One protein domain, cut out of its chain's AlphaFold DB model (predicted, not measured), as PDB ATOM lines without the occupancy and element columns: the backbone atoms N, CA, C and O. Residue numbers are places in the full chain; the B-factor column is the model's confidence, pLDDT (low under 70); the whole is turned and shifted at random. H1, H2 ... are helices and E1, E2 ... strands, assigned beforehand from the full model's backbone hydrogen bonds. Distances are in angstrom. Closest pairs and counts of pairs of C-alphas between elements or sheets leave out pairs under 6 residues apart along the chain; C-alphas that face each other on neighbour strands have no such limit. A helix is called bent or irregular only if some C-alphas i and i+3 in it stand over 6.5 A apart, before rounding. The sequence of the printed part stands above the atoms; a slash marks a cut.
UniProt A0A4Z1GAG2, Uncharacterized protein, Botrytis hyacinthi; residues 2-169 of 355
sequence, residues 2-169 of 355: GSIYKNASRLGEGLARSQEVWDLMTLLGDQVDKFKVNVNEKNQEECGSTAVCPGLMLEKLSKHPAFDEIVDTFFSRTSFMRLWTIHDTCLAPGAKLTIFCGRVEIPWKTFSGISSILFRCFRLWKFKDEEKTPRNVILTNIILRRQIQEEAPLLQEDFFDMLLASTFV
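This is residues 2 to 169 of the 355 residues of an uncharacterized protein of Botrytis hyacinthi (UniProt A0A4Z1GAG2). A small hairpin of two strands, E2 and E3, runs directly into H7, and H7 and H8 make a helical hairpin through the middle, with shorter helices around it. H1 packs on H7, H4, H5 and H6 pack on H8, H2 and H9 lie farthest out, and residues 2 to 18 form a long outlying stretch with no named element. The 168 printed residues include nine named helices and three named strands, in the order H1 H2 E1 H3 H4 H5 H6 E2 E3 H7 H8 H9; the class is mostly helix and the sheet, E2 - E3, is antiparallel. The whole is compact, with a radius of gyration of the C-alphas of 15.8 A, and spans 45 by 36 by 31 A.

Begin at E2, residues 98 to 101, and E3, residues 104 to 107, a hairpin where N 99 and O 106, 2.8 A apart, are within hydrogen-bond range. Next comes H7, residues 108 to 124, in a helical hairpin with H8, residues 129 to 151: they touch at a steep tilt of 43 degrees, opposite ways, the closest C-alphas being those of Phe 119 and Leu 139, 5.8 A. H8 is the hub, with a kink of 29 degrees near residue 136, and only just irregular, C-alphas 131 and 134 being 6.6 A apart. Its residues 135 to 139 alone touch H4, residues 67 to 75 (closest C-alphas Phe 75 and Arg 135, 5.9 A). Its residues 137 to 142 alone touch H5, residues 78 to 81, closest at the C-alphas of Met 81 and Ile 138, 6.0 A. Its residues 145 to 149 alone touch H6, residues 83 to 91, closest at the C-alphas of Cys 90 and Arg 145, 5.8 A. H6 touches H9, residues 156 to 165, closest at the C-alphas of Leu 91 and Gln 156, 7.3 A. Residues 110 to 114 of H7 alone touch H1, residues 19 to 29, about perpendicular at 85 degrees, closest at the C-alphas of Gly 29 and Thr 110, 5.3 A. H3, residues 58 to 61, touches H2, residues 41 to 49, closest at the C-alphas of Gly 48 and Glu 59, 5.2 A. E1, residues 51 to 53, pairs with no named strand. Every O i to N i+4 pair is within hydrogen-bond range in H1, H4, H6 and H7, against 17 of 19 in H8, 4 of 6 in H9 and 2 of 5 in H2, where 5 of 6 O i to N i+3 pairs are; H3 and H5 are too short for such a pair.

Find C-alpha 19 at (-31.926, 11.823, 49.768), where H1 begins, 15.2 A from first to last C-alpha. From C-alpha 108 at (-13.509, 19.929, 53.280), H7 runs 24.3 A; H8 runs 32.6 A. H9 ends at C-alpha 165, (-3.960, 32.776, 40.559).

The C-alphas farthest apart, of Gly 2 and Glu 45, are 48.2 A apart. The printed part has no cut; the link from H1 to H2 is long. Mean pLDDT of the printed part is 70.6, with residues 2 to 17, 34 to 53 and 148 to 169 among those under 70.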
ATOM      1  N   GLY A   2      -8.394  32.366  66.578       31.27
ATOM      2  CA  GLY A   2      -9.503  33.300  66.742       31.27
ATOM      3  C   GLY A   2     -10.581  33.063  65.686       31.27
ATOM      4  O   GLY A   2     -10.310  33.042  64.489       31.27
ATOM      5  N   SER A   3     -11.818  32.865  66.136       36.03
ATOM      6  CA  SER A   3     -13.008  32.637  65.313       36.03
ATOM      7  C   SER A   3     -13.494  33.935  64.649       36.03
ATOM      8  O   SER A   3     -14.616  34.378  64.904       36.03
ATOM      9  N   ILE A   4     -12.640  34.586  63.859       40.94
ATOM     10  CA  ILE A   4     -12.908  35.924  63.304       40.94
ATOM     11  C   ILE A   4     -14.105  35.907  62.343       40.94
ATOM     12  O   ILE A   4     -14.815  36.897  62.229       40.94
ATOM     13  N   TYR A   5     -14.456  34.747  61.781       46.41
ATOM     14  CA  TYR A   5     -15.679  34.587  61.002       46.41
ATOM     15  C   TYR A   5     -16.612  33.518  61.584       46.41
ATOM     16  O   TYR A   5     -16.931  32.522  60.941       46.41
ATOM     17  N   LYS A   6     -17.158  33.745  62.788       39.78
ATOM     18  CA  LYS A   6     -18.335  32.973  63.262       39.78
ATOM     19  C   LYS A   6     -19.547  33.076  62.319       39.78
ATOM     20  O   LYS A   6     -20.455  32.261  62.414       39.78
ATOM     21  N   ASN A   7     -19.547  34.046  61.400       38.94
ATOM     22  CA  ASN A   7     -20.578  34.213  60.375       38.94
ATOM     23  C   ASN A   7     -20.319  33.382  59.098       38.94
ATOM     24  O   ASN A   7     -21.247  33.166  58.328       38.94
ATOM     25  N   ALA A   8     -19.090  32.904  58.872       40.56
ATOM     26  CA  ALA A   8     -18.690  32.157  57.671       40.56
ATOM     27  C   ALA A   8     -18.976  30.650  57.742       40.56
ATOM     28  O   ALA A   8     -19.043  29.980  56.713       40.56
ATOM     29  N   SER A   9     -19.173  30.102  58.944       38.94
ATOM     30  CA  SER A   9     -19.385  28.665  59.158       38.94
ATOM     31  C   SER A   9     -20.748  28.154  58.679       38.94
ATOM     32  O   SER A   9     -21.061  26.985  58.863       38.94
ATOM     33  N   ARG A  10     -21.568  28.988  58.031       43.47
ATOM     34  CA  ARG A  10     -22.843  28.582  57.425       43.47
ATOM     35  C   ARG A  10     -22.834  28.843  55.923       43.47
ATOM     36  O   ARG A  10     -23.551  29.698  55.416       43.47
ATOM     37  N   LEU A  11     -22.019  28.081  55.196       48.66
ATOM     38  CA  LEU A  11     -22.003  28.038  53.728       48.66
ATOM     39  C   LEU A  11     -23.244  27.325  53.148       48.66
ATOM     40  O   LEU A  11     -23.121  26.445  52.300       48.66
ATOM     41  N   GLY A  12     -24.466  27.704  53.543       47.09
ATOM     42  CA  GLY A  12     -25.641  27.160  52.872       47.09
ATOM     43  C   GLY A  12     -26.995  27.341  53.519       47.09
ATOM     44  O   GLY A  12     -27.375  26.548  54.374       47.09
ATOM     45  N   GLU A  13     -27.781  28.264  52.977       43.31
ATOM     46  CA  GLU A  13     -29.227  28.366  53.224       43.31
ATOM     47  C   GLU A  13     -30.069  27.562  52.209       43.31
ATOM     48  O   GLU A  13     -31.283  27.718  52.131       43.31
ATOM     49  N   GLY A  14     -29.449  26.659  51.440       51.62
ATOM     50  CA  GLY A  14     -30.146  25.732  50.546       51.62
ATOM     51  C   GLY A  14     -30.057  24.293  51.049       51.62
ATOM     52  O   GLY A  14     -28.954  23.761  51.183       51.62
ATOM     53  N   LEU A  15     -31.202  23.661  51.308       56.41
ATOM     54  CA  LEU A  15     -31.303  22.211  51.491       56.41
ATOM     55  C   LEU A  15     -31.212  21.532  50.118       56.41
ATOM     56  O   LEU A  15     -31.944  21.925  49.206       56.41
ATOM     57  N   ALA A  16     -30.362  20.509  49.982       59.34
ATOM     58  CA  ALA A  16     -30.574  19.535  48.912       59.34
ATOM     59  C   ALA A  16     -31.966  18.927  49.114       59.34
ATOM     60  O   ALA A  16     -32.381  18.665  50.250       59.34
ATOM     61  N   ARG A  17     -32.713  18.789  48.025       65.75
ATOM     62  CA  ARG A  17     -34.133  18.453  48.042       65.75
ATOM     63  C   ARG A  17     -34.352  16.943  48.128       65.75
ATOM     64  O   ARG A  17     -35.407  16.547  48.619       65.75
ATOM     65  N   SER A  18     -33.382  16.120  47.714       80.00
ATOM     66  CA  SER A  18     -33.503  14.655  47.701       80.00
ATOM     67  C   SER A  18     -32.450  13.920  48.548       80.00
ATOM     68  O   SER A  18     -31.308  14.353  48.700       80.00
ATOM     69  N   GLN A  19     -32.841  12.764  49.102       82.62
ATOM     70  CA  GLN A  19     -31.926  11.823  49.768       82.62
ATOM     71  C   GLN A  19     -30.895  11.248  48.780       82.62
ATOM     72  O   GLN A  19     -29.744  11.034  49.142       82.62
ATOM     73  N   GLU A  20     -31.281  11.098  47.510       84.62
ATOM     74  CA  GLU A  20     -30.431  10.571  46.437       84.62
ATOM     75  C   GLU A  20     -29.173  11.420  46.197       84.62
ATOM     76  O   GLU A  20     -28.107  10.874  45.906       84.62
ATOM     77  N   VAL A  21     -29.258  12.746  46.364       84.69
ATOM     78  CA  VAL A  21     -28.085  13.637  46.334       84.69
ATOM     79  C   VAL A  21     -27.084  13.259  47.411       84.69
ATOM     80  O   VAL A  21     -25.884  13.197  47.147       84.69
ATOM     81  N   TRP A  22     -27.561  13.004  48.625       84.69
ATOM     82  CA  TRP A  22     -26.700  12.688  49.757       84.69
ATOM     83  C   TRP A  22     -26.093  11.300  49.647       84.69
ATOM     84  O   TRP A  22     -24.904  11.137  49.930       84.69
ATOM     85  N   ASP A  23     -26.872  10.334  49.175       86.62
ATOM     86  CA  ASP A  23     -26.399   8.977  48.930       86.62
ATOM     87  C   ASP A  23     -25.286   8.991  47.875       86.62
ATOM     88  O   ASP A  23     -24.209   8.434  48.096       86.62
ATOM     89  N   LEU A  24     -25.484   9.725  46.772       87.50
ATOM     90  CA  LEU A  24     -24.459   9.880  45.742       87.50
ATOM     91  C   LEU A  24     -23.238  10.663  46.252       87.50
ATOM     92  O   LEU A  24     -22.110  10.256  45.993       87.50
ATOM     93  N   MET A  25     -23.412  11.754  47.002       86.00
ATOM     94  CA  MET A  25     -22.288  12.519  47.569       86.00
ATOM     95  C   MET A  25     -21.447  11.685  48.539       86.00
ATOM     96  O   MET A  25     -20.219  11.743  48.486       86.00
ATOM     97  N   THR A  26     -22.090  10.887  49.393       86.44
ATOM     98  CA  THR A  26     -21.413   9.966  50.320       86.44
ATOM     99  C   THR A  26     -20.614   8.931  49.534       86.44
ATOM    100  O   THR A  26     -19.414   8.767  49.748       86.44
ATOM    101  N   LEU A  27     -21.254   8.330  48.530       86.19
ATOM    102  CA  LEU A  27     -20.648   7.348  47.643       86.19
ATOM    103  C   LEU A  27     -19.440   7.904  46.877       86.19
ATOM    104  O   LEU A  27     -18.446   7.201  46.724       86.19
ATOM    105  N   LEU A  28     -19.500   9.151  46.402       86.69
ATOM    106  CA  LEU A  28     -18.363   9.830  45.770       86.69
ATOM    107  C   LEU A  28     -17.260  10.146  46.792       86.69
ATOM    108  O   LEU A  28     -16.076   9.990  46.488       86.69
ATOM    109  N   GLY A  29     -17.647  10.564  48.000       85.44
ATOM    110  CA  GLY A  29     -16.750  10.863  49.115       85.44
ATOM    111  C   GLY A  29     -15.854   9.684  49.497       85.44
ATOM    112  O   GLY A  29     -14.640   9.853  49.619       85.44
ATOM    113  N   ASP A  30     -16.423   8.481  49.569       83.50
ATOM    114  CA  ASP A  30     -15.714   7.235  49.906       83.50
ATOM    115  C   ASP A  30     -14.671   6.805  48.857       83.50
ATOM    116  O   ASP A  30     -13.863   5.896  49.081       83.50
ATOM    117  N   GLN A  31     -14.694   7.433  47.683       81.38
ATOM    118  CA  GLN A  31     -13.874   7.059  46.530       81.38
ATOM    119  C   GLN A  31     -12.821   8.118  46.201       81.38
ATOM    120  O   GLN A  31     -11.944   7.869  45.373       81.38
ATOM    121  N   VAL A  32     -12.841   9.270  46.885       77.44
ATOM    122  CA  VAL A  32     -11.923  10.398  46.657       77.44
ATOM    123  C   VAL A  32     -10.458   9.961  46.647       77.44
ATOM    124  O   VAL A  32      -9.717  10.324  45.734       77.44
ATOM    125  N   ASP A  33     -10.037   9.159  47.629       72.75
ATOM    126  CA  ASP A  33      -8.636   8.738  47.763       72.75
ATOM    127  C   ASP A  33      -8.230   7.676  46.716       72.75
ATOM    128  O   ASP A  33      -7.045   7.541  46.392       72.75
ATOM    129  N   LYS A  34      -9.206   6.955  46.146       69.69
ATOM    130  CA  LYS A  34      -9.004   5.951  45.086       69.69
ATOM    131  C   LYS A  34      -8.951   6.584  43.694       69.69
ATOM    132  O   LYS A  34      -8.384   6.006  42.770       69.69
ATOM    133  N   PHE A  35      -9.491   7.792  43.539       66.12
ATOM    134  CA  PHE A  35      -9.667   8.452  42.250       66.12
ATOM    135  C   PHE A  35      -8.450   9.297  41.813       66.12
ATOM    136  O   PHE A  35      -8.546  10.503  41.564       66.12
ATOM    137  N   LYS A  36      -7.274   8.668  41.682       59.25
ATOM    138  CA  LYS A  36      -6.024   9.322  41.237       59.25
ATOM    139  C   LYS A  36      -5.764   9.124  39.737       59.25
ATOM    140  O   LYS A  36      -4.879   8.375  39.348       59.25
ATOM    141  N   VAL A  37      -6.535   9.799  38.887       53.12
ATOM    142  CA  VAL A  37      -6.346   9.762  37.421       53.12
ATOM    143  C   VAL A  37      -5.613  11.026  36.960       53.12
ATOM    144  O   VAL A  37      -6.041  12.135  37.281       53.12
ATOM    145  N   ASN A  38      -4.501  10.883  36.237       51.56
ATOM    146  CA  ASN A  38      -3.822  12.008  35.578       51.56
ATOM    147  C   ASN A  38      -4.529  12.324  34.254       51.56
ATOM    148  O   ASN A  38      -5.146  11.449  33.671       51.56
ATOM    149  N   VAL A  39      -4.482  13.558  33.752       46.16
ATOM    150  CA  VAL A  39      -5.087  13.875  32.445       46.16
ATOM    151  C   VAL A  39      -4.009  13.747  31.368       46.16
ATOM    152  O   VAL A  39      -3.124  14.592  31.281       46.16
ATOM    153  N   ASN A  40      -4.064  12.690  30.559       51.12
ATOM    154  CA  ASN A  40      -3.365  12.587  29.270       51.12
ATOM    155  C   ASN A  40      -4.327  11.983  28.223       51.12
ATOM    156  O   ASN A  40      -5.401  11.516  28.594       51.12
ATOM    157  N   GLU A  41      -3.976  12.002  26.934       48.72
ATOM    158  CA  GLU A  41      -4.858  11.533  25.841       48.72
ATOM    159  C   GLU A  41      -5.325  10.080  26.031       48.72
ATOM    160  O   GLU A  41      -6.490   9.767  25.808       48.72
ATOM    161  N   LYS A  42      -4.462   9.220  26.581       55.50
ATOM    162  CA  LYS A  42      -4.803   7.839  26.949       55.50
ATOM    163  C   LYS A  42      -5.854   7.767  28.069       55.50
ATOM    164  O   LYS A  42      -6.742   6.921  28.041       55.50
ATOM    165  N   ASN A  43      -5.810   8.700  29.021       54.28
ATOM    166  CA  ASN A  43      -6.804   8.790  30.088       54.28
ATOM    167  C   ASN A  43      -8.186   9.220  29.578       54.28
ATOM    168  O   ASN A  43      -9.165   8.994  30.278       54.28
ATOM    169  N   GLN A  44      -8.312   9.822  28.391       53.03
ATOM    170  CA  GLN A  44      -9.623  10.189  27.847       53.03
ATOM    171  C   GLN A  44     -10.430   8.949  27.424       53.03
ATOM    172  O   GLN A  44     -11.631   8.895  27.687       53.03
ATOM    173  N   GLU A  45      -9.768   7.932  26.861       59.44
ATOM    174  CA  GLU A  45     -10.367   6.615  26.592       59.44
ATOM    175  C   GLU A  45     -10.590   5.815  27.890       59.44
ATOM    176  O   GLU A  45     -11.656   5.230  28.080       59.44
ATOM    177  N   GLU A  46      -9.639   5.847  28.834       57.34
ATOM    178  CA  GLU A  46      -9.754   5.143  30.127       57.34
ATOM    179  C   GLU A  46     -10.799   5.775  31.076       57.34
ATOM    180  O   GLU A  46     -11.386   5.091  31.915       57.34
ATOM    181  N   CYS A  47     -11.113   7.070  30.944       60.47
ATOM    182  CA  CYS A  47     -12.123   7.738  31.776       60.47
ATOM    183  C   CYS A  47     -13.545   7.204  31.538       60.47
ATOM    184  O   CYS A  47     -14.355   7.220  32.466       60.47
ATOM    185  N   GLY A  48     -13.852   6.697  30.336       58.59
ATOM    186  CA  GLY A  48     -15.130   6.030  30.048       58.59
ATOM    187  C   GLY A  48     -15.289   4.693  30.783       58.59
ATOM    188  O   GLY A  48     -16.396   4.314  31.158       58.59
ATOM    189  N   SER A  49     -14.182   4.006  31.074       59.78
ATOM    190  CA  SER A  49     -14.157   2.729  31.801       59.78
ATOM    191  C   SER A  49     -13.779   2.864  33.280       59.78
ATOM    192  O   SER A  49     -13.738   1.866  34.001       59.78
ATOM    193  N   THR A  50     -13.530   4.086  33.762       68.12
ATOM    194  CA  THR A  50     -13.155   4.320  35.156       68.12
ATOM    195  C   THR A  50     -14.381   4.191  36.059       68.12
ATOM    196  O   THR A  50     -15.280   5.042  36.052       68.12
ATOM    197  N   ALA A  51     -14.394   3.140  36.877       64.94
ATOM    198  CA  ALA A  51     -15.364   2.984  37.950       64.94
ATOM    199  C   ALA A  51     -15.120   4.054  39.020       64.94
ATOM    200  O   ALA A  51     -14.034   4.143  39.592       64.94
ATOM    201  N   VAL A  52     -16.139   4.869  39.289       68.94
ATOM    202  CA  VAL A  52     -16.124   5.813  40.410       68.94
ATOM    203  C   VAL A  52     -16.505   5.075  41.683       68.94
ATOM    204  O   VAL A  52     -15.860   5.250  42.704       68.94
ATOM    205  N   CYS A  53     -17.507   4.199  41.605       69.25
ATOM    206  CA  CYS A  53     -17.927   3.307  42.681       69.25
ATOM    207  C   CYS A  53     -18.563   2.029  42.085       69.25
ATOM    208  O   CYS A  53     -18.732   1.950  40.861       69.25
ATOM    209  N   PRO A  54     -18.907   1.009  42.900       71.88
ATOM    210  CA  PRO A  54     -19.544  -0.206  42.397       71.88
ATOM    211  C   PRO A  54     -20.795   0.105  41.563       71.88
ATOM    212  O   PRO A  54     -21.760   0.674  42.059       71.88
ATOM    213  N   GLY A  55     -20.765  -0.256  40.278       73.12
ATOM    214  CA  GLY A  55     -21.881  -0.049  39.348       73.12
ATOM    215  C   GLY A  55     -21.969   1.340  38.697       73.12
ATOM    216  O   GLY A  55     -22.750   1.495  37.756       73.12
ATOM    217  N   LEU A  56     -21.153   2.321  39.105       76.69
ATOM    218  CA  LEU A  56     -21.158   3.670  38.525       76.69
ATOM    219  C   LEU A  56     -19.826   3.996  37.848       76.69
ATOM    220  O   LEU A  56     -18.791   4.173  38.494       76.69
ATOM    221  N   MET A  57     -19.879   4.129  36.526       80.75
ATOM    222  CA  MET A  57     -18.766   4.640  35.726       80.75
ATOM    223  C   MET A  57     -18.786   6.167  35.691       80.75
ATOM    224  O   MET A  57     -19.860   6.772  35.745       80.75
ATOM    225  N   LEU A  58     -17.618   6.794  35.534       75.94
ATOM    226  CA  LEU A  58     -17.505   8.256  35.485       75.94
ATOM    227  C   LEU A  58     -18.348   8.845  34.339       75.94
ATOM    228  O   LEU A  58     -19.030   9.846  34.535       75.94
ATOM    229  N   GLU A  59     -18.408   8.168  33.188       76.81
ATOM    230  CA  GLU A  59     -19.270   8.551  32.053       76.81
ATOM    231  C   GLU A  59     -20.776   8.468  32.319       76.81
ATOM    232  O   GLU A  59     -21.572   9.084  31.607       76.81
ATOM    233  N   LYS A  60     -21.180   7.699  33.334       82.75
ATOM    234  CA  LYS A  60     -22.576   7.575  33.759       82.75
ATOM    235  C   LYS A  60     -22.915   8.571  34.858       82.75
ATOM    236  O   LYS A  60     -24.095   8.827  35.070       82.75
ATOM    237  N   LEU A  61     -21.913   9.162  35.517       83.88
ATOM    238  CA  LEU A  61     -22.124  10.113  36.605       83.88
ATOM    239  C   LEU A  61     -22.899  11.349  36.131       83.88
ATOM    240  O   LEU A  61     -23.858  11.730  36.785       83.88
ATOM    241  N   SER A  62     -22.569  11.913  34.964       81.31
ATOM    242  CA  SER A  62     -23.294  13.063  34.389       81.31
ATOM    243  C   SER A  62     -24.729  12.749  33.951       81.31
ATOM    244  O   SER A  62     -25.503  13.663  33.700       81.31
ATOM    245  N   LYS A  63     -25.086  11.463  33.844       84.50
ATOM    246  CA  LYS A  63     -26.440  10.990  33.509       84.50
ATOM    247  C   LYS A  63     -27.226  10.557  34.747       84.50
ATOM    248  O   LYS A  63     -28.368  10.124  34.615       84.50
ATOM    249  N   HIS A  64     -26.610  10.594  35.927       87.00
ATOM    250  CA  HIS A  64     -27.264  10.191  37.161       87.00
ATOM    251  C   HIS A  64     -28.358  11.212  37.528       87.00
ATOM    252  O   HIS A  64     -28.071  12.407  37.481       87.00
ATOM    253  N   PRO A  65     -29.569  10.792  37.945       85.44
ATOM    254  CA  PRO A  65     -30.670  11.713  38.262       85.44
ATOM    255  C   PRO A  65     -30.301  12.812  39.271       85.44
ATOM    256  O   PRO A  65     -30.656  13.970  39.096       85.44
ATOM    257  N   ALA A  66     -29.513  12.462  40.291       87.12
ATOM    258  CA  ALA A  66     -29.036  13.402  41.307       87.12
ATOM    259  C   ALA A  66     -27.863  14.314  40.873       87.12
ATOM    260  O   ALA A  66     -27.435  15.160  41.658       87.12
ATOM    261  N   PHE A  67     -27.296  14.150  39.669       85.69
ATOM    262  CA  PHE A  67     -26.105  14.899  39.246       85.69
ATOM    263  C   PHE A  67     -26.367  16.402  39.165       85.69
ATOM    264  O   PHE A  67     -25.646  17.185  39.786       85.69
ATOM    265  N   ASP A  68     -27.414  16.801  38.443       82.81
ATOM    266  CA  ASP A  68     -27.765  18.213  38.287       82.81
ATOM    267  C   ASP A  68     -28.096  18.845  39.640       82.81
ATOM    268  O   ASP A  68     -27.663  19.956  39.931       82.81
ATOM    269  N   GLU A  69     -28.761  18.098  40.523       83.88
ATOM    270  CA  GLU A  69     -29.096  18.574  41.861       83.88
ATOM    271  C   GLU A  69     -27.854  18.746  42.756       83.88
ATOM    272  O   GLU A  69     -27.782  19.721  43.505       83.88
ATOM    273  N   ILE A  70     -26.840  17.874  42.663       83.12
ATOM    274  CA  ILE A  70     -25.535  18.079  43.324       83.12
ATOM    275  C   ILE A  70     -24.884  19.358  42.804       83.12
ATOM    276  O   ILE A  70     -24.433  20.209  43.580       83.12
ATOM    277  N   VAL A  71     -24.830  19.486  41.480       80.94
ATOM    278  CA  VAL A  71     -24.215  20.629  40.815       80.94
ATOM    279  C   VAL A  71     -24.900  21.924  41.247       80.94
ATOM    280  O   VAL A  71     -24.228  22.866  41.663       80.94
ATOM    281  N   ASP A  72     -26.224  21.956  41.238       80.69
ATOM    282  CA  ASP A  72     -26.995  23.130  41.620       80.69
ATOM    283  C   ASP A  72     -26.952  23.387  43.122       80.69
ATOM    284  O   ASP A  72     -26.891  24.537  43.545       80.69
ATOM    285  N   THR A  73     -26.905  22.356  43.960       77.75
ATOM    286  CA  THR A  73     -26.847  22.546  45.413       77.75
ATOM    287  C   THR A  73     -25.533  23.187  45.840       77.75
ATOM    288  O   THR A  73     -25.550  24.098  46.666       77.75
ATOM    289  N   PHE A  74     -24.399  22.740  45.296       75.31
ATOM    290  CA  PHE A  74     -23.076  23.150  45.778       75.31
ATOM    291  C   PHE A  74     -22.376  24.151  44.866       75.31
ATOM    292  O   PHE A  74     -21.729  25.076  45.351       75.31
ATOM    293  N   PHE A  75     -22.522  23.997  43.555       73.75
ATOM    294  CA  PHE A  75     -21.711  24.684  42.551       73.75
ATOM    295  C   PHE A  75     -22.493  25.739  41.757       73.75
ATOM    296  O   PHE A  75     -21.939  26.345  40.847       73.75
ATOM    297  N   SER A  76     -23.749  26.018  42.122       69.62
ATOM    298  CA  SER A  76     -24.437  27.263  41.738       69.62
ATOM    299  C   SER A  76     -24.161  28.413  42.716       69.62
ATOM    300  O   SER A  76     -24.485  29.571  42.448       69.62
ATOM    301  N   ARG A  77     -23.571  28.110  43.881       72.88
ATOM    302  CA  ARG A  77     -23.404  29.079  44.962       72.88
ATOM    303  C   ARG A  77     -22.230  30.000  44.681       72.88
ATOM    304  O   ARG A  77     -21.069  29.594  44.736       72.88
ATOM    305  N   THR A  78     -22.536  31.281  44.517       72.31
ATOM    306  CA  THR A  78     -21.535  32.345  44.380       72.31
ATOM    307  C   THR A  78     -20.623  32.454  45.599       72.31
ATOM    308  O   THR A  78     -19.520  32.975  45.472       72.31
ATOM    309  N   SER A  79     -21.018  31.916  46.761       74.19
ATOM    310  CA  SER A  79     -20.196  31.898  47.973       74.19
ATOM    311  C   SER A  79     -18.822  31.279  47.737       74.19
ATOM    312  O   SER A  79     -17.836  31.858  48.171       74.19
ATOM    313  N   PHE A  80     -18.723  30.180  46.984       74.81
ATOM    314  CA  PHE A  80     -17.431  29.558  46.668       74.81
ATOM    315  C   PHE A  80     -16.564  30.400  45.731       74.81
ATOM    316  O   PHE A  80     -15.374  30.137  45.608       74.81
ATOM    317  N   MET A  81     -17.125  31.426  45.096       73.00
ATOM    318  CA  MET A  81     -16.376  32.412  44.320       73.00
ATOM    319  C   MET A  81     -15.976  33.627  45.154       73.00
ATOM    320  O   MET A  81     -15.258  34.474  44.640       73.00
ATOM    321  N   ARG A  82     -16.438  33.754  46.405       74.69
ATOM    322  CA  ARG A  82     -16.150  34.931  47.232       74.69
ATOM    323  C   ARG A  82     -14.751  34.866  47.810       74.69
ATOM    324  O   ARG A  82     -14.314  33.819  48.297       74.69
ATOM    325  N   LEU A  83     -14.097  36.021  47.831       74.69
ATOM    326  CA  LEU A  83     -12.706  36.179  48.243       74.69
ATOM    327  C   LEU A  83     -12.430  35.674  49.666       74.69
ATOM    328  O   LEU A  83     -11.432  35.004  49.916       74.69
ATOM    329  N   TRP A  84     -13.342  35.930  50.600       74.94
ATOM    330  CA  TRP A  84     -13.183  35.468  51.977       74.94
ATOM    331  C   TRP A  84     -13.226  33.936  52.090       74.94
ATOM    332  O   TRP A  84     -12.534  33.369  52.929       74.94
ATOM    333  N   THR A  85     -13.975  33.232  51.225       76.00
ATOM    334  CA  THR A  85     -13.966  31.759  51.256       76.00
ATOM    335  C   THR A  85     -12.625  31.212  50.810       76.00
ATOM    336  O   THR A  85     -12.178  30.203  51.341       76.00
ATOM    337  N   ILE A  86     -11.977  31.872  49.845       75.75
ATOM    338  CA  ILE A  86     -10.629  31.534  49.385       75.75
ATOM    339  C   ILE A  86      -9.652  31.667  50.549       75.75
ATOM    340  O   ILE A  86      -8.919  30.728  50.839       75.75
ATOM    341  N   HIS A  87      -9.713  32.790  51.263       75.31
ATOM    342  CA  HIS A  87      -8.935  33.012  52.476       75.31
ATOM    343  C   HIS A  87      -9.116  31.904  53.515       75.31
ATOM    344  O   HIS A  87      -8.145  31.245  53.887       75.31
ATOM    345  N   ASP A  88     -10.353  31.659  53.944       75.50
ATOM    346  CA  ASP A  88     -10.619  30.716  55.030       75.50
ATOM    347  C   ASP A  88     -10.241  29.286  54.640       75.50
ATOM    348  O   ASP A  88      -9.712  28.532  55.457       75.50
ATOM    349  N   THR A  89     -10.473  28.919  53.378       76.69
ATOM    350  CA  THR A  89     -10.128  27.582  52.891       76.69
ATOM    351  C   THR A  89      -8.633  27.400  52.665       76.69
ATOM    352  O   THR A  89      -8.146  26.310  52.917       76.69
ATOM    353  N   CYS A  90      -7.880  28.421  52.260       74.31
ATOM    354  CA  CYS A  90      -6.438  28.287  52.034       74.31
ATOM    355  C   CYS A  90      -5.599  28.400  53.310       74.31
ATOM    356  O   CYS A  90      -4.595  27.702  53.432       74.31
ATOM    357  N   LEU A  91      -5.986  29.260  54.257       72.56
ATOM    358  CA  LEU A  91      -5.189  29.486  55.468       72.56
ATOM    359  C   LEU A  91      -5.479  28.488  56.591       72.56
ATOM    360  O   LEU A  91      -4.653  28.307  57.488       72.56
ATOM    361  N   ALA A  92      -6.647  27.848  56.591       73.75
ATOM    362  CA  ALA A  92      -6.951  26.830  57.584       73.75
ATOM    363  C   ALA A  92      -6.397  25.459  57.153       73.75
ATOM    364  O   ALA A  92      -6.506  25.083  55.980       73.75
ATOM    365  N   PRO A  93      -5.878  24.648  58.098       70.06
ATOM    366  CA  PRO A  93      -5.575  23.252  57.820       70.06
ATOM    367  C   PRO A  93      -6.828  22.543  57.301       70.06
ATOM    368  O   PRO A  93      -7.870  22.592  57.958       70.06
ATOM    369  N   GLY A  94      -6.729  21.841  56.170       67.50
ATOM    370  CA  GLY A  94      -7.887  21.203  55.528       67.50
ATOM    371  C   GLY A  94      -8.668  20.254  56.446       67.50
ATOM    372  O   GLY A  94      -9.886  20.153  56.337       67.50
ATOM    373  N   ALA A  95      -7.991  19.627  57.415       73.31
ATOM    374  CA  ALA A  95      -8.603  18.759  58.426       73.31
ATOM    375  C   ALA A  95      -9.530  19.486  59.423       73.31
ATOM    376  O   ALA A  95     -10.286  18.833  60.134       73.31
ATOM    377  N   LYS A  96      -9.467  20.822  59.506       78.88
ATOM    378  CA  LYS A  96     -10.283  21.648  60.414       78.88
ATOM    379  C   LYS A  96     -11.455  22.341  59.716       78.88
ATOM    380  O   LYS A  96     -12.190  23.080  60.365       78.88
ATOM    381  N   LEU A  97     -11.606  22.144  58.408       81.62
ATOM    382  CA  LEU A  97     -12.635  22.794  57.609       81.62
ATOM    383  C   LEU A  97     -13.809  21.849  57.356       81.62
ATOM    384  O   LEU A  97     -13.632  20.729  56.874       81.62
ATOM    385  N   THR A  98     -15.012  22.359  57.604       84.44
ATOM    386  CA  THR A  98     -16.276  21.663  57.355       84.44
ATOM    387  C   THR A  98     -17.200  22.577  56.563       84.44
ATOM    388  O   THR A  98     -17.388  23.743  56.908       84.44
ATOM    389  N   ILE A  99     -17.773  22.044  55.487       82.88
ATOM    390  CA  ILE A  99     -18.799  22.701  54.684       82.88
ATOM    391  C   ILE A  99     -20.165  22.333  55.252       82.88
ATOM    392  O   ILE A  99     -20.506  21.157  55.352       82.88
ATOM    393  N   PHE A 100     -20.949  23.353  55.587       77.56
ATOM    394  CA  PHE A 100     -22.314  23.203  56.080       77.56
ATOM    395  C   PHE A 100     -23.302  23.522  54.965       77.56
ATOM    396  O   PHE A 100     -23.305  24.636  54.450       77.56
ATOM    397  N   CYS A 101     -24.155  22.568  54.606       72.25
ATOM    398  CA  CYS A 101     -25.184  22.730  53.586       72.25
ATOM    399  C   CYS A 101     -26.543  22.320  54.166       72.25
ATOM    400  O   CYS A 101     -26.905  21.141  54.182       72.25
ATOM    401  N   GLY A 102     -27.283  23.290  54.709       71.88
ATOM    402  CA  GLY A 102     -28.495  23.002  55.471       71.88
ATOM    403  C   GLY A 102     -28.178  22.187  56.730       71.88
ATOM    404  O   GLY A 102     -27.522  22.685  57.639       71.88
ATOM    405  N   ARG A 103     -28.658  20.938  56.786       71.25
ATOM    406  CA  ARG A 103     -28.434  20.008  57.914       71.25
ATOM    407  C   ARG A 103     -27.238  19.079  57.720       71.25
ATOM    408  O   ARG A 103     -26.992  18.240  58.579       71.25
ATOM    409  N   VAL A 104     -26.547  19.185  56.589       73.69
ATOM    410  CA  VAL A 104     -25.443  18.285  56.259       73.69
ATOM    411  C   VAL A 104     -24.112  18.972  56.484       73.69
ATOM    412  O   VAL A 104     -23.908  20.122  56.092       73.69
ATOM    413  N   GLU A 105     -23.208  18.216  57.091       83.06
ATOM    414  CA  GLU A 105     -21.836  18.599  57.371       83.06
ATOM    415  C   GLU A 105     -20.911  17.720  56.532       83.06
ATOM    416  O   GLU A 105     -20.966  16.494  56.609       83.06
ATOM    417  N   ILE A 106     -20.074  18.342  55.704       84.25
ATOM    418  CA  ILE A 106     -19.137  17.636  54.829       84.25
ATOM    419  C   ILE A 106     -17.723  18.116  55.148       84.25
ATOM    420  O   ILE A 106     -17.446  19.310  54.996       84.25
ATOM    421  N   PRO A 107     -16.792  17.226  55.537       87.75
ATOM    422  CA  PRO A 107     -15.390  17.596  55.674       87.75
ATOM    423  C   PRO A 107     -14.848  18.185  54.368       87.75
ATOM    424  O   PRO A 107     -15.106  17.663  53.279       87.75
ATOM    425  N   TRP A 108     -14.050  19.248  54.458       86.19
ATOM    426  CA  TRP A 108     -13.509  19.929  53.280       86.19
ATOM    427  C   TRP A 108     -12.687  19.006  52.375       86.19
ATOM    428  O   TRP A 108     -12.801  19.090  51.151       86.19
ATOM    429  N   LYS A 109     -11.901  18.084  52.950       84.62
ATOM    430  CA  LYS A 109     -11.151  17.075  52.180       84.62
ATOM    431  C   LYS A 109     -12.087  16.250  51.287       84.62
ATOM    432  O   LYS A 109     -11.819  16.072  50.102       84.62
ATOM    433  N   THR A 110     -13.208  15.796  51.840       86.75
ATOM    434  CA  THR A 110     -14.227  15.037  51.109       86.75
ATOM    435  C   THR A 110     -14.881  15.904  50.037       86.75
ATOM    436  O   THR A 110     -14.932  15.512  48.874       86.75
ATOM    437  N   PHE A 111     -15.313  17.117  50.394       87.94
ATOM    438  CA  PHE A 111     -15.976  18.040  49.470       87.94
ATOM    439  C   PHE A 111     -15.092  18.439  48.274       87.94
ATOM    440  O   PHE A 111     -15.513  18.360  47.118       87.94
ATOM    441  N   SER A 112     -13.844  18.834  48.531       85.81
ATOM    442  CA  SER A 112     -12.869  19.182  47.488       85.81
ATOM    443  C   SER A 112     -12.451  17.967  46.647       85.81
ATOM    444  O   SER A 112     -12.209  18.080  45.440       85.81
ATOM    445  N   GLY A 113     -12.455  16.781  47.258       85.62
ATOM    446  CA  GLY A 113     -12.363  15.485  46.602       85.62
ATOM    447  C   GLY A 113     -13.433  15.266  45.542       85.62
ATOM    448  O   GLY A 113     -13.121  15.097  44.362       85.62
ATOM    449  N   ILE A 114     -14.692  15.338  45.962       87.62
ATOM    450  CA  ILE A 114     -15.860  15.220  45.088       87.62
ATOM    451  C   ILE A 114     -15.819  16.283  43.983       87.62
ATOM    452  O   ILE A 114     -15.998  15.962  42.811       87.62
ATOM    453  N   SER A 115     -15.477  17.528  44.325       87.25
ATOM    454  CA  SER A 115     -15.308  18.621  43.355       87.25
ATOM    455  C   SER A 115     -14.289  18.278  42.263       87.25
ATOM    456  O   SER A 115     -14.492  18.606  41.097       87.25
ATOM    457  N   SER A 116     -13.217  17.558  42.605       82.44
ATOM    458  CA  SER A 116     -12.210  17.121  41.628       82.44
ATOM    459  C   SER A 116     -12.763  16.082  40.644       82.44
ATOM    460  O   SER A 116     -12.430  16.117  39.457       82.44
ATOM    461  N   ILE A 117     -13.618  15.171  41.122       83.12
ATOM    462  CA  ILE A 117     -14.311  14.177  40.286       83.12
ATOM    463  C   ILE A 117     -15.274  14.899  39.337       83.12
ATOM    464  O   ILE A 117     -15.204  14.709  38.124       83.12
ATOM    465  N   LEU A 118     -16.106  15.796  39.875       83.75
ATOM    466  CA  LEU A 118     -17.090  16.556  39.103       83.75
ATOM    467  C   LEU A 118     -16.437  17.473  38.063       83.75
ATOM    468  O   LEU A 118     -16.905  17.549  36.933       83.75
ATOM    469  N   PHE A 119     -15.322  18.126  38.385       80.12
ATOM    470  CA  PHE A 119     -14.586  18.944  37.417       80.12
ATOM    471  C   PHE A 119     -14.124  18.150  36.196       80.12
ATOM    472  O   PHE A 119     -14.230  18.625  35.064       80.12
ATOM    473  N   ARG A 120     -13.652  16.915  36.400       76.38
ATOM    474  CA  ARG A 120     -13.320  16.023  35.281       76.38
ATOM    475  C   ARG A 120     -14.557  15.719  34.458       76.38
ATOM    476  O   ARG A 120     -14.457  15.705  33.234       76.38
ATOM    477  N   CYS A 121     -15.716  15.583  35.105       76.31
ATOM    478  CA  CYS A 121     -16.962  15.438  34.378       76.31
ATOM    479  C   CYS A 121     -17.232  16.608  33.439       76.31
ATOM    480  O   CYS A 121     -17.455  16.403  32.246       76.31
ATOM    481  N   PHE A 122     -17.132  17.830  33.956       72.94
ATOM    482  CA  PHE A 122     -17.332  19.040  33.164       72.94
ATOM    483  C   PHE A 122     -16.337  19.196  32.010       72.94
ATOM    484  O   PHE A 122     -16.713  19.697  30.948       72.94
ATOM    485  N   ARG A 123     -15.084  18.756  32.189       70.00
ATOM    486  CA  ARG A 123     -14.061  18.808  31.132       70.00
ATOM    487  C   ARG A 123     -14.263  17.770  30.034       70.00
ATOM    488  O   ARG A 123     -13.960  18.064  28.881       70.00
ATOM    489  N   LEU A 124     -14.706  16.566  30.386       68.31
ATOM    490  CA  LEU A 124     -14.773  15.433  29.459       68.31
ATOM    491  C   LEU A 124     -16.116  15.334  28.728       68.31
ATOM    492  O   LEU A 124     -16.163  14.787  27.627       68.31
ATOM    493  N   TRP A 125     -17.197  15.870  29.300       69.81
ATOM    494  CA  TRP A 125     -18.542  15.727  28.739       69.81
ATOM    495  C   TRP A 125     -19.123  17.004  28.131       69.81
ATOM    496  O   TRP A 125     -18.764  18.140  28.452       69.81
ATOM    497  N   LYS A 126     -20.052  16.797  27.190       66.88
ATOM    498  CA  LYS A 126     -20.727  17.852  26.430       66.88
ATOM    499  C   LYS A 126     -21.814  18.531  27.272       66.88
ATOM    500  O   LYS A 126     -22.996  18.316  27.046       66.88
ATOM    501  N   PHE A 127     -21.407  19.363  28.224       68.12
ATOM    502  CA  PHE A 127     -22.303  20.355  28.833       68.12
ATOM    503  C   PHE A 127     -22.501  21.555  27.894       68.12
ATOM    504  O   PHE A 127     -21.645  21.814  27.037       68.12
ATOM    505  N   LYS A 128     -23.607  22.290  28.047       74.06
ATOM    506  CA  LYS A 128     -23.825  23.554  27.327       74.06
ATOM    507  C   LYS A 128     -22.839  24.614  27.831       74.06
ATOM    508  O   LYS A 128     -22.522  24.643  29.018       74.06
ATOM    509  N   ASP A 129     -22.354  25.490  26.954       67.56
ATOM    510  CA  ASP A 129     -21.299  26.460  27.307       67.56
ATOM    511  C   ASP A 129     -21.731  27.466  28.392       67.56
ATOM    512  O   ASP A 129     -20.927  27.857  29.247       67.56
ATOM    513  N   GLU A 130     -23.019  27.808  28.417       68.31
ATOM    514  CA  GLU A 130     -23.643  28.673  29.428       68.31
ATOM    515  C   GLU A 130     -23.615  28.050  30.834       68.31
ATOM    516  O   GLU A 130     -23.408  28.746  31.825       68.31
ATOM    517  N   GLU A 131     -23.748  26.725  30.928       66.00
ATOM    518  CA  GLU A 131     -23.675  25.979  32.191       66.00
ATOM    519  C   GLU A 131     -22.220  25.712  32.596       66.00
ATOM    520  O   GLU A 131     -21.877  25.733  33.778       66.00
ATOM    521  N   LYS A 132     -21.341  25.478  31.613       66.62
ATOM    522  CA  LYS A 132     -19.924  25.161  31.839       66.62
ATOM    523  C   LYS A 132     -19.176  26.296  32.506       66.62
ATOM    524  O   LYS A 132     -18.405  26.046  33.423       66.62
ATOM    525  N   THR A 133     -19.360  27.525  32.040       67.69
ATOM    526  CA  THR A 133     -18.465  28.634  32.401       67.69
ATOM    527  C   THR A 133     -18.471  28.959  33.907       67.69
ATOM    528  O   THR A 133     -17.407  28.865  34.522       67.69
ATOM    529  N   PRO A 134     -19.616  29.264  34.556       67.50
ATOM    530  CA  PRO A 134     -19.627  29.589  35.987       67.50
ATOM    531  C   PRO A 134     -19.278  28.382  36.873       67.50
ATOM    532  O   PRO A 134     -18.572  28.519  37.873       67.50
ATOM    533  N   ARG A 135     -19.712  27.177  36.486       75.19
ATOM    534  CA  ARG A 135     -19.466  25.948  37.255       75.19
ATOM    535  C   ARG A 135     -17.999  25.517  37.177       75.19
ATOM    536  O   ARG A 135     -17.413  25.162  38.198       75.19
ATOM    537  N   ASN A 136     -17.370  25.629  36.003       73.25
ATOM    538  CA  ASN A 136     -15.938  25.369  35.824       73.25
ATOM    539  C   ASN A 136     -15.086  26.297  36.675       73.25
ATOM    540  O   ASN A 136     -14.107  25.848  37.261       73.25
ATOM    541  N   VAL A 137     -15.462  27.569  36.761       72.62
ATOM    542  CA  VAL A 137     -14.778  28.550  37.601       72.62
ATOM    543  C   VAL A 137     -14.803  28.130  39.073       72.62
ATOM    544  O   VAL A 137     -13.754  28.066  39.714       72.62
ATOM    545  N   ILE A 138     -15.980  27.789  39.604       74.88
ATOM    546  CA  ILE A 138     -16.124  27.362  41.003       74.88
ATOM    547  C   ILE A 138     -15.313  26.090  41.267       74.88
ATOM    548  O   ILE A 138     -14.550  26.025  42.232       74.88
ATOM    549  N   LEU A 139     -15.443  25.094  40.393       78.31
ATOM    550  CA  LEU A 139     -14.743  23.818  40.517       78.31
ATOM    551  C   LEU A 139     -13.219  23.986  40.434       78.31
ATOM    552  O   LEU A 139     -12.495  23.408  41.242       78.31
ATOM    553  N   THR A 140     -12.735  24.826  39.515       73.81
ATOM    554  CA  THR A 140     -11.308  25.156  39.379       73.81
ATOM    555  C   THR A 140     -10.789  25.814  40.652       73.81
ATOM    556  O   THR A 140      -9.772  25.382  41.189       73.81
ATOM    557  N   ASN A 141     -11.522  26.791  41.192       75.06
ATOM    558  CA  ASN A 141     -11.158  27.453  42.444       75.06
ATOM    559  C   ASN A 141     -11.047  26.458  43.610       75.06
ATOM    560  O   ASN A 141     -10.107  26.540  44.395       75.06
ATOM    561  N   ILE A 142     -11.976  25.504  43.731       79.25
ATOM    562  CA  ILE A 142     -11.936  24.483  44.791       79.25
ATOM    563  C   ILE A 142     -10.723  23.554  44.631       79.25
ATOM    564  O   ILE A 142     -10.066  23.227  45.620       79.25
ATOM    565  N   ILE A 143     -10.398  23.155  43.398       76.50
ATOM    566  CA  ILE A 143      -9.254  22.276  43.112       76.50
ATOM    567  C   ILE A 143      -7.931  22.963  43.427       76.50
ATOM    568  O   ILE A 143      -7.088  22.352  44.079       76.50
ATOM    569  N   LEU A 144      -7.762  24.221  43.012       72.25
ATOM    570  CA  LEU A 144      -6.549  24.988  43.300       72.25
ATOM    571  C   LEU A 144      -6.290  25.049  44.811       72.25
ATOM    572  O   LEU A 144      -5.201  24.717  45.265       72.25
ATOM    573  N   ARG A 145      -7.319  25.361  45.607       77.38
ATOM    574  CA  ARG A 145      -7.218  25.402  47.079       77.38
ATOM    575  C   ARG A 145      -6.803  24.057  47.665       77.38
ATOM    576  O   ARG A 145      -5.953  24.002  48.547       77.38
ATOM    577  N   ARG A 146      -7.397  22.971  47.164       76.44
ATOM    578  CA  ARG A 146      -7.074  21.610  47.600       76.44
ATOM    579  C   ARG A 146      -5.613  21.267  47.336       76.44
ATOM    580  O   ARG A 146      -4.949  20.778  48.240       76.44
ATOM    581  N   GLN A 147      -5.134  21.506  46.115       70.38
ATOM    582  CA  GLN A 147      -3.749  21.212  45.731       70.38
ATOM    583  C   GLN A 147      -2.770  21.923  46.653       70.38
ATOM    584  O   GLN A 147      -1.816  21.325  47.132       70.38
ATOM    585  N   ILE A 148      -3.071  23.176  46.965       67.69
ATOM    586  CA  ILE A 148      -2.227  23.967  47.835       67.69
ATOM    587  C   ILE A 148      -2.200  23.402  49.264       67.69
ATOM    588  O   ILE A 148      -1.128  23.214  49.829       67.69
ATOM    589  N   GLN A 149      -3.355  23.048  49.832       69.56
ATOM    590  CA  GLN A 149      -3.415  22.464  51.178       69.56
ATOM    591  C   GLN A 149      -2.787  21.068  51.291       69.56
ATOM    592  O   GLN A 149      -2.395  20.675  52.391       69.56
ATOM    593  N   GLU A 150      -2.750  20.295  50.202       66.94
ATOM    594  CA  GLU A 150      -2.096  18.979  50.168       66.94
ATOM    595  C   GLU A 150      -0.563  19.096  50.243       66.94
ATOM    596  O   GLU A 150       0.082  18.169  50.733       66.94
ATOM    597  N   GLU A 151       0.018  20.222  49.811       56.62
ATOM    598  CA  GLU A 151       1.470  20.439  49.820       56.62
ATOM    599  C   GLU A 151       1.989  20.973  51.170       56.62
ATOM    600  O   GLU A 151       3.055  20.548  51.613       56.62
ATOM    601  N   ALA A 152       1.223  21.835  51.845       57.59
ATOM    602  CA  ALA A 152       1.346  22.272  53.245       57.59
ATOM    603  C   ALA A 152       0.263  23.345  53.500       57.59
ATOM    604  O   ALA A 152      -0.291  23.886  52.543       57.59
ATOM    605  N   PRO A 153      -0.059  23.735  54.751       58.94
ATOM    606  CA  PRO A 153      -0.733  25.014  54.960       58.94
ATOM    607  C   PRO A 153       0.107  26.119  54.307       58.94
ATOM    608  O   PRO A 153       1.302  26.205  54.591       58.94
ATOM    609  N   LEU A 154      -0.504  26.932  53.439       59.81
ATOM    610  CA  LEU A 154       0.164  28.088  52.834       59.81
ATOM    611  C   LEU A 154       0.805  28.936  53.922       59.81
ATOM    612  O   LEU A 154       0.139  29.300  54.899       59.81
ATOM    613  N   LEU A 155       2.064  29.318  53.712       61.41
ATOM    614  CA  LEU A 155       2.569  30.491  54.398       61.41
ATOM    615  C   LEU A 155       1.734  31.681  53.929       61.41
ATOM    616  O   LEU A 155       1.320  31.780  52.775       61.41
ATOM    617  N   GLN A 156       1.450  32.589  54.851       61.88
ATOM    618  CA  GLN A 156       0.655  33.773  54.558       61.88
ATOM    619  C   GLN A 156       1.250  34.620  53.421       61.88
ATOM    620  O   GLN A 156       0.513  35.246  52.665       61.88
ATOM    621  N   GLU A 157       2.571  34.598  53.279       58.41
ATOM    622  CA  GLU A 157       3.318  35.278  52.221       58.41
ATOM    623  C   GLU A 157       2.977  34.710  50.828       58.41
ATOM    624  O   GLU A 157       2.821  35.471  49.874       58.41
ATOM    625  N   ASP A 158       2.698  33.406  50.737       64.88
ATOM    626  CA  ASP A 158       2.316  32.708  49.501       64.88
ATOM    627  C   ASP A 158       0.814  32.854  49.173       64.88
ATOM    628  O   ASP A 158       0.361  32.574  48.057       64.88
ATOM    629  N   PHE A 159      -0.001  33.304  50.138       68.31
ATOM    630  CA  PHE A 159      -1.434  33.546  49.929       68.31
ATOM    631  C   PHE A 159      -1.671  34.618  48.856       68.31
ATOM    632  O   PHE A 159      -2.649  34.539  48.111       68.31
ATOM    633  N   PHE A 160      -0.754  35.583  48.739       66.69
ATOM    634  CA  PHE A 160      -0.783  36.620  47.710       66.69
ATOM    635  C   PHE A 160      -0.775  36.027  46.294       66.69
ATOM    636  O   PHE A 160      -1.652  36.340  45.487       66.69
ATOM    637  N   ASP A 161       0.158  35.120  46.009       65.31
ATOM    638  CA  ASP A 161       0.272  34.470  44.699       65.31
ATOM    639  C   ASP A 161      -0.966  33.631  44.372       65.31
ATOM    640  O   ASP A 161      -1.408  33.562  43.223       65.31
ATOM    641  N   MET A 162      -1.593  33.043  45.390       67.50
ATOM    642  CA  MET A 162      -2.840  32.306  45.223       67.50
ATOM    643  C   MET A 162      -4.027  33.230  44.924       67.50
ATOM    644  O   MET A 162      -4.858  32.898  44.074       67.50
ATOM    645  N   LEU A 163      -4.100  34.406  45.556       66.81
ATOM    646  CA  LEU A 163      -5.096  35.416  45.198       66.81
ATOM    647  C   LEU A 163      -4.929  35.874  43.745       66.81
ATOM    648  O   LEU A 163      -5.928  35.999  43.040       66.81
ATOM    649  N   LEU A 164      -3.686  36.046  43.282       64.12
ATOM    650  CA  LEU A 164      -3.397  36.351  41.878       64.12
ATOM    651  C   LEU A 164      -3.779  35.202  40.937       64.12
ATOM    652  O   LEU A 164      -4.285  35.454  39.847       64.12
ATOM    653  N   ALA A 165      -3.566  33.949  41.342       59.94
ATOM    654  CA  ALA A 165      -3.960  32.776  40.559       59.94
ATOM    655  C   ALA A 165      -5.483  32.557  40.538       59.94
ATOM    656  O   ALA A 165      -6.020  31.950  39.610       59.94
ATOM    657  N   SER A 166      -6.194  33.078  41.538       63.88
ATOM    658  CA  SER A 166      -7.647  32.996  41.665       63.88
ATOM    659  C   SER A 166      -8.347  34.087  40.848       63.88
ATOM    660  O   SER A 166      -9.270  34.725  41.333       63.88
ATOM    661  N   THR A 167      -7.964  34.302  39.586       54.69
ATOM    662  CA  THR A 167      -8.511  35.357  38.695       54.69
ATOM    663  C   THR A 167     -10.039  35.345  38.547       54.69
ATOM    664  O   THR A 167     -10.630  36.296  38.041       54.69
ATOM    665  N   PHE A 168     -10.697  34.275  38.992       59.69
ATOM    666  CA  PHE A 168     -12.130  34.065  38.893       59.69
ATOM    667  C   PHE A 168     -12.909  34.360  40.189       59.69
ATOM    668  O   PHE A 168     -14.008  33.829  40.382       59.69
ATOM    669  N   VAL A 169     -12.355  35.160  41.106       62.88
ATOM    670  CA  VAL A 169     -13.072  35.595  42.315       62.88
ATOM    671  C   VAL A 169     -14.177  36.592  41.957       62.88
ATOM    672  O   VAL A 169     -13.975  37.531  41.189       62.88
TER     673      VAL A 169